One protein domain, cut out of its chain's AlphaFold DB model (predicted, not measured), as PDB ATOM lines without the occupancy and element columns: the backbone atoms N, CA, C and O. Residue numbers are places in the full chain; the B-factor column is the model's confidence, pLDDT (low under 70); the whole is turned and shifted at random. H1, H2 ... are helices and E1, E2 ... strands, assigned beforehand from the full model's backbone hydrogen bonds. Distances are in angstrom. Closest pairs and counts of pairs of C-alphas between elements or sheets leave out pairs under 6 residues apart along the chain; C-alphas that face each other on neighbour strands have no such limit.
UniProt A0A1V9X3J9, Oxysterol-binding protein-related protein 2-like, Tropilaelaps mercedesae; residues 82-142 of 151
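What this domain is: This is residues 82 to 142 of the 151 residues of the protein "Oxysterol-binding protein-related protein 2-like" of Tropilaelaps mercedesae (UniProt A0A1V9X3J9). An open, V-like shape: one long helix, H2, makes one arm, with the short helix H1 folded back on its first residues, and a link from its far end leads to a small hairpin of two short strands, E1 and E2, well away from H1. Much of H2 is bare, spanning the open space between H1 and the strand hairpin: residues 103 to 108, in H2, and residues 111 to 117, of which 111 to 115 belong to H2, stand free. The printed part has 61 residues, with two named helices and then two named strands, in the order H1, H2, E1, E2; the sheet E1 - E2 is antiparallel and the class is mostly helix. The whole is extended, with a radius of gyration of the C-alphas of 16.4 A and spans of 43 by 33 by 24 A.

Where its parts are: H1 is residues 82 to 88, 9.9 A long, beginning at C-alpha 82 (200.311, 374.538, 262.187). H2 is residues 92 to 115, 34.7 A long, ending at C-alpha 115 (185.802, 350.378, 261.941). E1 is residues 125 to 127, 6.7 A long. E2 is residues 133 to 135, 6.8 A long, ending at C-alpha 135 (209.078, 355.294, 278.654).

How they stand to each other: H1 and H2 form a helical hairpin and touch, H2 with residues 92 to 99 alone; their closest C-alphas, those of Asp 83 and Ala 95, are 4.2 A apart. They run opposite ways at a shallow tilt of 28 degrees. In both helices every O i to N i+4 pair is within hydrogen-bond range. E1 and E2 form an antiparallel hairpin, with 152 degrees between their directions; N 126 and O 134 are 2.9 A apart, within hydrogen-bond range. H1 is apart from E1 and E2, and H2 is apart from E2.

The domain as a whole: The C-alphas farthest apart are those of Gly 90 and Pro 129, 43.6 A. The printed part has no cut. The links H1 to H2 and E1 to E2 are tight, and the link H2 to E1, 9 residues, is short. No printed residue is under 70 in pLDDT.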
ATOM      1  N   PRO A  82     200.547 373.359 263.015       97.50
ATOM      2  CA  PRO A  82     200.311 374.538 262.187       97.50
ATOM      3  C   PRO A  82     199.364 375.540 262.851       97.50
ATOM      4  O   PRO A  82     199.611 376.740 262.781       97.50
ATOM      5  N   ASP A  83     198.337 375.073 263.561       98.06
ATOM      6  CA  ASP A  83     197.392 375.929 264.284       98.06
ATOM      7  C   ASP A  83     198.079 376.760 265.376       98.06
ATOM      8  O   ASP A  83     197.884 377.973 265.456       98.06
ATOM      9  N   ILE A  84     198.966 376.134 266.157       96.25
ATOM     10  CA  ILE A  84     199.748 376.825 267.190       96.25
ATOM     11  C   ILE A  84     200.746 377.805 266.555       96.25
ATOM     12  O   ILE A  84     200.876 378.932 267.029       96.25
ATOM     13  N   ARG A  85     201.412 377.428 265.452       95.69
ATOM     14  CA  ARG A  85     202.303 378.348 264.722       95.69
ATOM     15  C   ARG A  85     201.567 379.581 264.217       95.69
ATOM     16  O   ARG A  85     202.050 380.695 264.399       95.69
ATOM     17  N   LYS A  86     200.392 379.404 263.608       96.44
ATOM     18  CA  LYS A  86     199.583 380.525 263.117       96.44
ATOM     19  C   LYS A  86     199.107 381.427 264.245       96.44
ATOM     20  O   LYS A  86     199.153 382.646 264.082       96.44
ATOM     21  N   LEU A  87     198.754 380.856 265.395       95.75
ATOM     22  CA  LEU A  87     198.410 381.626 266.586       95.75
ATOM     23  C   LEU A  87     199.590 382.487 267.064       95.75
ATOM     24  O   LEU A  87     199.425 383.686 267.276       95.75
ATOM     25  N   GLU A  88     200.792 381.917 267.162       92.56
ATOM     26  CA  GLU A  88     202.005 382.662 267.531       92.56
ATOM     27  C   GLU A  88     202.424 383.701 266.479       92.56
ATOM     28  O   GLU A  88     203.011 384.736 266.787       92.56
ATOM     29  N   GLU A  89     202.109 383.484 265.206       92.69
ATOM     30  CA  GLU A  89     202.306 384.493 264.162       92.69
ATOM     31  C   GLU A  89     201.299 385.655 264.265       92.69
ATOM     32  O   GLU A  89     201.500 386.683 263.616       92.69
ATOM     33  N   GLY A  90     200.265 385.526 265.106       92.88
ATOM     34  CA  GLY A  90     199.168 386.483 265.262       92.88
ATOM     35  C   GLY A  90     198.040 386.292 264.245       92.88
ATOM     36  O   GLY A  90     197.145 387.129 264.150       92.88
ATOM     37  N   ASN A  91     198.064 385.205 263.469       96.25
ATOM     38  CA  ASN A  91     197.054 384.901 262.464       96.25
ATOM     39  C   ASN A  91     195.938 384.027 263.061       96.25
ATOM     40  O   ASN A  91     195.934 382.805 262.911       96.25
ATOM     41  N   LEU A  92     195.002 384.676 263.759       95.31
ATOM     42  CA  LEU A  92     193.903 384.014 264.473       95.31
ATOM     43  C   LEU A  92     192.953 383.242 263.548       95.31
ATOM     44  O   LEU A  92     192.512 382.152 263.902       95.31
ATOM     45  N   GLU A  93     192.662 383.791 262.369       97.50
ATOM     46  CA  GLU A  93     191.768 383.177 261.382       97.50
ATOM     47  C   GLU A  93     192.333 381.839 260.893       97.50
ATOM     48  O   GLU A  93     191.722 380.792 261.112       97.50
ATOM     49  N   ARG A  94     193.564 381.844 260.359       97.69
ATOM     50  CA  ARG A  94     194.219 380.612 259.889       97.69
ATOM     51  C   ARG A  94     194.479 379.621 261.017       97.69
ATOM     52  O   ARG A  94     194.446 378.418 260.789       97.69
ATOM     53  N   ALA A  95     194.739 380.100 262.234       97.81
ATOM     54  CA  ALA A  95     194.863 379.219 263.392       97.81
ATOM     55  C   ALA A  95     193.554 378.460 263.669       97.81
ATOM     56  O   ALA A  95     193.590 377.264 263.953       97.81
ATOM     57  N   GLY A  96     192.403 379.132 263.554       98.31
ATOM     58  CA  GLY A  96     191.086 378.512 263.708       98.31
ATOM     59  C   GLY A  96     190.771 377.481 262.620       98.31
ATOM     60  O   GLY A  96     190.277 376.390 262.929       98.31
ATOM     61  N   GLU A  97     191.101 377.791 261.364       98.44
ATOM     62  CA  GLU A  97     190.961 376.866 260.230       98.44
ATOM     63  C   GLU A  97     191.811 375.604 260.424       98.44
ATOM     64  O   GLU A  97     191.293 374.485 260.377       98.44
ATOM     65  N   GLU A  98     193.104 375.772 260.724       98.44
ATOM     66  CA  GLU A  98     194.025 374.656 260.955       98.44
ATOM     67  C   GLU A  98     193.612 373.818 262.167       98.44
ATOM     68  O   GLU A  98     193.638 372.590 262.104       98.44
ATOM     69  N   LYS A  99     193.156 374.452 263.255       98.44
ATOM     70  CA  LYS A  99     192.639 373.735 264.426       98.44
ATOM     71  C   LYS A  99     191.481 372.815 264.031       98.44
ATOM     72  O   LYS A  99     191.489 371.637 264.385       98.44
ATOM     73  N   THR A 100     190.516 373.342 263.279       98.50
ATOM     74  CA  THR A 100     189.341 372.582 262.829       98.50
ATOM     75  C   THR A 100     189.763 371.399 261.956       98.50
ATOM     76  O   THR A 100     189.381 370.262 262.238       98.50
ATOM     77  N   ARG A 101     190.639 371.638 260.969       98.38
ATOM     78  CA  ARG A 101     191.183 370.595 260.085       98.38
ATOM     79  C   ARG A 101     191.881 369.477 260.867       98.38
ATOM     80  O   ARG A 101     191.666 368.298 260.582       98.38
ATOM     81  N   LEU A 102     192.707 369.824 261.857       98.25
ATOM     82  CA  LEU A 102     193.428 368.850 262.686       98.25
ATOM     83  C   LEU A 102     192.485 368.005 263.552       98.25
ATOM     84  O   LEU A 102     192.665 366.788 263.648       98.25
ATOM     85  N   GLU A 103     191.480 368.625 264.174       98.12
ATOM     86  CA  GLU A 103     190.489 367.924 264.998       98.12
ATOM     87  C   GLU A 103     189.621 366.972 264.164       98.12
ATOM     88  O   GLU A 103     189.345 365.846 264.589       98.12
ATOM     89  N   GLU A 104     189.219 367.384 262.959       98.25
ATOM     90  CA  GLU A 104     188.497 366.531 262.010       98.25
ATOM     91  C   GLU A 104     189.351 365.349 261.553       98.25
ATOM     92  O   GLU A 104     188.907 364.200 261.637       98.25
ATOM     93  N   LEU A 105     190.610 365.596 261.187       97.00
ATOM     94  CA  LEU A 105     191.541 364.549 260.780       97.00
ATOM     95  C   LEU A 105     191.799 363.539 261.912       97.00
ATOM     96  O   LEU A 105     191.865 362.329 261.670       97.00
ATOM     97  N   GLN A 106     191.905 364.002 263.162       96.62
ATOM     98  CA  GLN A 106     192.001 363.124 264.332       96.62
ATOM     99  C   GLN A 106     190.716 362.304 264.531       96.62
ATOM    100  O   GLN A 106     190.783 361.095 264.791       96.62
ATOM    101  N   ARG A 107     189.545 362.938 264.395       97.19
ATOM    102  CA  ARG A 107     188.235 362.289 264.532       97.19
ATOM    103  C   ARG A 107     188.046 361.195 263.485       97.19
ATOM    104  O   ARG A 107     187.583 360.106 263.827       97.19
ATOM    105  N   ASP A 108     188.452 361.440 262.247       96.19
ATOM    106  CA  ASP A 108     188.341 360.469 261.159       96.19
ATOM    107  C   ASP A 108     189.323 359.309 261.311       96.19
ATOM    108  O   ASP A 108     188.915 358.155 261.176       96.19
ATOM    109  N   ARG A 109     190.570 359.563 261.736       94.25
ATOM    110  CA  ARG A 109     191.502 358.484 262.115       94.25
ATOM    111  C   ARG A 109     190.921 357.588 263.210       94.25
ATOM    112  O   ARG A 109     191.014 356.366 263.115       94.25
ATOM    113  N   SER A 110     190.273 358.174 264.220       93.81
ATOM    114  CA  SER A 110     189.607 357.407 265.279       93.81
ATOM    115  C   SER A 110     188.457 356.546 264.741       93.81
ATOM    116  O   SER A 110     188.354 355.371 265.101       93.81
ATOM    117  N   LYS A 111     187.611 357.086 263.849       95.12
ATOM    118  CA  LYS A 111     186.528 356.323 263.202       95.12
ATOM    119  C   LYS A 111     187.072 355.151 262.383       95.12
ATOM    120  O   LYS A 111     186.541 354.049 262.494       95.12
ATOM    121  N   THR A 112     188.129 355.374 261.601       94.81
ATOM    122  CA  THR A 112     188.759 354.336 260.774       94.81
ATOM    123  C   THR A 112     189.316 353.206 261.634       94.81
ATOM    124  O   THR A 112     188.976 352.051 261.402       94.81
ATOM    125  N   LEU A 113     190.069 353.524 262.693       93.06
ATOM    126  CA  LEU A 113     190.601 352.513 263.616       93.06
ATOM    127  C   LEU A 113     189.488 351.683 264.271       93.06
ATOM    128  O   LEU A 113     189.571 350.457 264.295       93.06
ATOM    129  N   LYS A 114     188.408 352.336 264.724       93.12
ATOM    130  CA  LYS A 114     187.235 351.649 265.287       93.12
ATOM    131  C   LYS A 114     186.566 350.725 264.272       93.12
ATOM    132  O   LYS A 114     186.237 349.594 264.616       93.12
ATOM    133  N   LYS A 115     186.384 351.181 263.028       94.38
ATOM    134  CA  LYS A 115     185.802 350.378 261.941       94.38
ATOM    135  C   LYS A 115     186.664 349.158 261.606       94.38
ATOM    136  O   LYS A 115     186.125 348.106 261.284       94.38
ATOM    137  N   GLU A 116     187.983 349.292 261.706       95.19
ATOM    138  CA  GLU A 116     188.943 348.201 261.506       95.19
ATOM    139  C   GLU A 116     189.100 347.283 262.731       95.19
ATOM    140  O   GLU A 116     189.856 346.315 262.667       95.19
ATOM    141  N   GLY A 117     188.435 347.578 263.856       93.19
ATOM    142  CA  GLY A 117     188.603 346.836 265.109       93.19
ATOM    143  C   GLY A 117     190.002 346.973 265.724       93.19
ATOM    144  O   GLY A 117     190.400 346.139 266.533       93.19
ATOM    145  N   LYS A 118     190.767 348.004 265.341       92.12
ATOM    146  CA  LYS A 118     192.129 348.251 265.826       92.12
ATOM    147  C   LYS A 118     192.130 349.292 266.942       92.12
ATOM    148  O   LYS A 118     191.496 350.340 266.836       92.12
ATOM    149  N   ALA A 119     192.912 349.033 267.986       87.81
ATOM    150  CA  ALA A 119     193.209 350.015 269.020       87.81
ATOM    151  C   ALA A 119     194.432 350.862 268.633       87.81
ATOM    152  O   ALA A 119     195.387 350.369 268.028       87.81
ATOM    153  N   TRP A 120     194.423 352.143 269.009       90.38
ATOM    154  CA  TRP A 120     195.614 352.985 268.911       90.38
ATOM    155  C   TRP A 120     196.672 352.528 269.920       90.38
ATOM    156  O   TRP A 120     196.355 352.309 271.085       90.38
ATOM    157  N   THR A 121     197.930 352.426 269.487       91.62
ATOM    158  CA  THR A 121     199.063 352.083 270.359       91.62
ATOM    159  C   THR A 121     200.081 353.227 270.365       91.62
ATOM    160  O   THR A 121     200.630 353.544 269.307       91.62
ATOM    161  N   PRO A 122     200.369 353.859 271.519       94.44
ATOM    162  CA  PRO A 122     201.412 354.880 271.615       94.44
ATOM    163  C   PRO A 122     202.812 354.337 271.288       94.44
ATOM    164  O   PRO A 122     203.168 353.222 271.655       94.44
ATOM    165  N   LEU A 123     203.638 355.145 270.615       95.62
ATOM    166  CA  LEU A 123     204.971 354.723 270.150       95.62
ATOM    167  C   LEU A 123     206.044 354.756 271.251       95.62
ATOM    168  O   LEU A 123     206.926 353.892 271.326       95.62
ATOM    169  N   TRP A 124     206.001 355.792 272.089       97.00
ATOM    170  CA  TRP A 124     207.103 356.140 272.994       97.00
ATOM    171  C   TRP A 124     206.907 355.651 274.424       97.00
ATOM    172  O   TRP A 124     207.860 355.671 275.201       97.00
ATOM    173  N   PHE A 125     205.710 355.176 274.761       97.38
ATOM    174  CA  PHE A 125     205.354 354.743 276.106       97.38
ATOM    175  C   PHE A 125     204.569 353.435 276.069       97.38
ATOM    176  O   PHE A 125     203.925 353.119 275.069       97.38
ATOM    177  N   ARG A 126     204.641 352.681 277.164       96.88
ATOM    178  CA  ARG A 126     203.869 351.459 277.391       96.88
ATOM    179  C   ARG A 126     202.977 351.646 278.610       96.88
ATOM    180  O   ARG A 126     203.466 352.088 279.645       96.88
ATOM    181  N   GLU A 127     201.711 351.280 278.471       96.62
ATOM    182  CA  GLU A 127     200.749 351.253 279.569       96.62
ATOM    183  C   GLU A 127     200.946 350.005 280.434       96.62
ATOM    184  O   GLU A 127     201.212 348.911 279.923       96.62
ATOM    185  N   HIS A 128     200.814 350.176 281.741       96.25
ATOM    186  CA  HIS A 128     200.806 349.109 282.729       96.25
ATOM    187  C   HIS A 128     199.374 348.798 283.189       96.25
ATOM    188  O   HIS A 128     198.493 349.648 283.075       96.25
ATOM    189  N   PRO A 129     199.122 347.603 283.754       96.50
ATOM    190  CA  PRO A 129     197.796 347.245 284.265       96.50
ATOM    191  C   PRO A 129     197.249 348.181 285.354       96.50
ATOM    192  O   PRO A 129     196.041 348.226 285.561       96.50
ATOM    193  N   ASP A 130     198.120 348.919 286.046       96.31
ATOM    194  CA  ASP A 130     197.758 349.927 287.050       96.31
ATOM    195  C   ASP A 130     197.432 351.310 286.445       96.31
ATOM    196  O   ASP A 130     197.184 352.263 287.180       96.31
ATOM    197  N   GLY A 131     197.438 351.430 285.111       95.44
ATOM    198  CA  GLY A 131     197.206 352.674 284.373       95.44
ATOM    199  C   GLY A 131     198.427 353.595 284.283       95.44
ATOM    200  O   GLY A 131     198.351 354.658 283.663       95.44
ATOM    201  N   SER A 132     199.563 353.217 284.878       97.06
ATOM    202  CA  SER A 132     200.805 353.978 284.750       97.06
ATOM    203  C   SER A 132     201.451 353.776 283.375       97.06
ATOM    204  O   SER A 132     201.197 352.798 282.671       97.06
ATOM    205  N   TRP A 133     202.313 354.715 282.976       97.75
ATOM    206  CA  TRP A 133     203.016 354.673 281.694       97.75
ATOM    207  C   TRP A 133     204.527 354.704 281.896       97.75
ATOM    208  O   TRP A 133     205.047 355.578 282.589       97.75
ATOM    209  N   THR A 134     205.249 353.801 281.233       98.12
ATOM    210  CA  THR A 134     206.718 353.803 281.222       98.12
ATOM    211  C   THR A 134     207.274 354.155 279.856       98.12
ATOM    212  O   THR A 134     206.766 353.743 278.811       98.12
ATOM    213  N   PHE A 135     208.349 354.941 279.862       98.00
ATOM    214  CA  PHE A 135     209.078 355.294 278.654       98.00
ATOM    215  C   PHE A 135     209.700 354.046 278.011       98.00
ATOM    216  O   PHE A 135     210.379 353.261 278.669       98.00
ATOM    217  N   SER A 136     209.514 353.878 276.700       95.69
ATOM    218  CA  SER A 136     209.946 352.675 275.975       95.69
ATOM    219  C   SER A 136     211.444 352.628 275.647       95.69
ATOM    220  O   SER A 136     211.918 351.627 275.110       95.69
ATOM    221  N   GLY A 137     212.195 353.710 275.893       96.81
ATOM    222  CA  GLY A 137     213.617 353.804 275.537       96.81
ATOM    223  C   GLY A 137     213.887 354.039 274.044       96.81
ATOM    224  O   GLY A 137     215.044 354.062 273.627       96.81
ATOM    225  N   LYS A 138     212.845 354.184 273.214       95.88
ATOM    226  CA  LYS A 138     212.982 354.227 271.745       95.88
ATOM    227  C   LYS A 138     213.130 355.632 271.169       95.88
ATOM    228  O   LYS A 138     213.833 355.790 270.179       95.88
ATOM    229  N   TYR A 139     212.513 356.642 271.787       96.56
ATOM    230  CA  TYR A 139     212.436 358.002 271.230       96.56
ATOM    231  C   TYR A 139     213.819 358.582 270.885       96.56
ATOM    232  O   TYR A 139     214.058 359.041 269.769       96.56
ATOM    233  N   TRP A 140     214.773 358.484 271.815       96.19
ATOM    234  CA  TRP A 140     216.115 359.048 271.644       96.19
ATOM    235  C   TRP A 140     217.012 358.267 270.674       96.19
ATOM    236  O   TRP A 140     218.085 358.754 270.338       96.19
ATOM    237  N   LYS A 141     216.569 357.106 270.170       95.31
ATOM    238  CA  LYS A 141     217.252 356.388 269.079       95.31
ATOM    239  C   LYS A 141     217.033 357.048 267.713       95.31
ATOM    240  O   LYS A 141     217.711 356.682 266.763       95.31
ATOM    241  N   ARG A 142     216.108 358.019 267.629       93.38
ATOM    242  CA  ARG A 142     215.825 358.848 266.441       93.38
ATOM    243  C   ARG A 142     215.397 358.069 265.191       93.38
ATOM    244  O   ARG A 142     215.491 358.588 264.084       93.38
TER     245      ARG A 142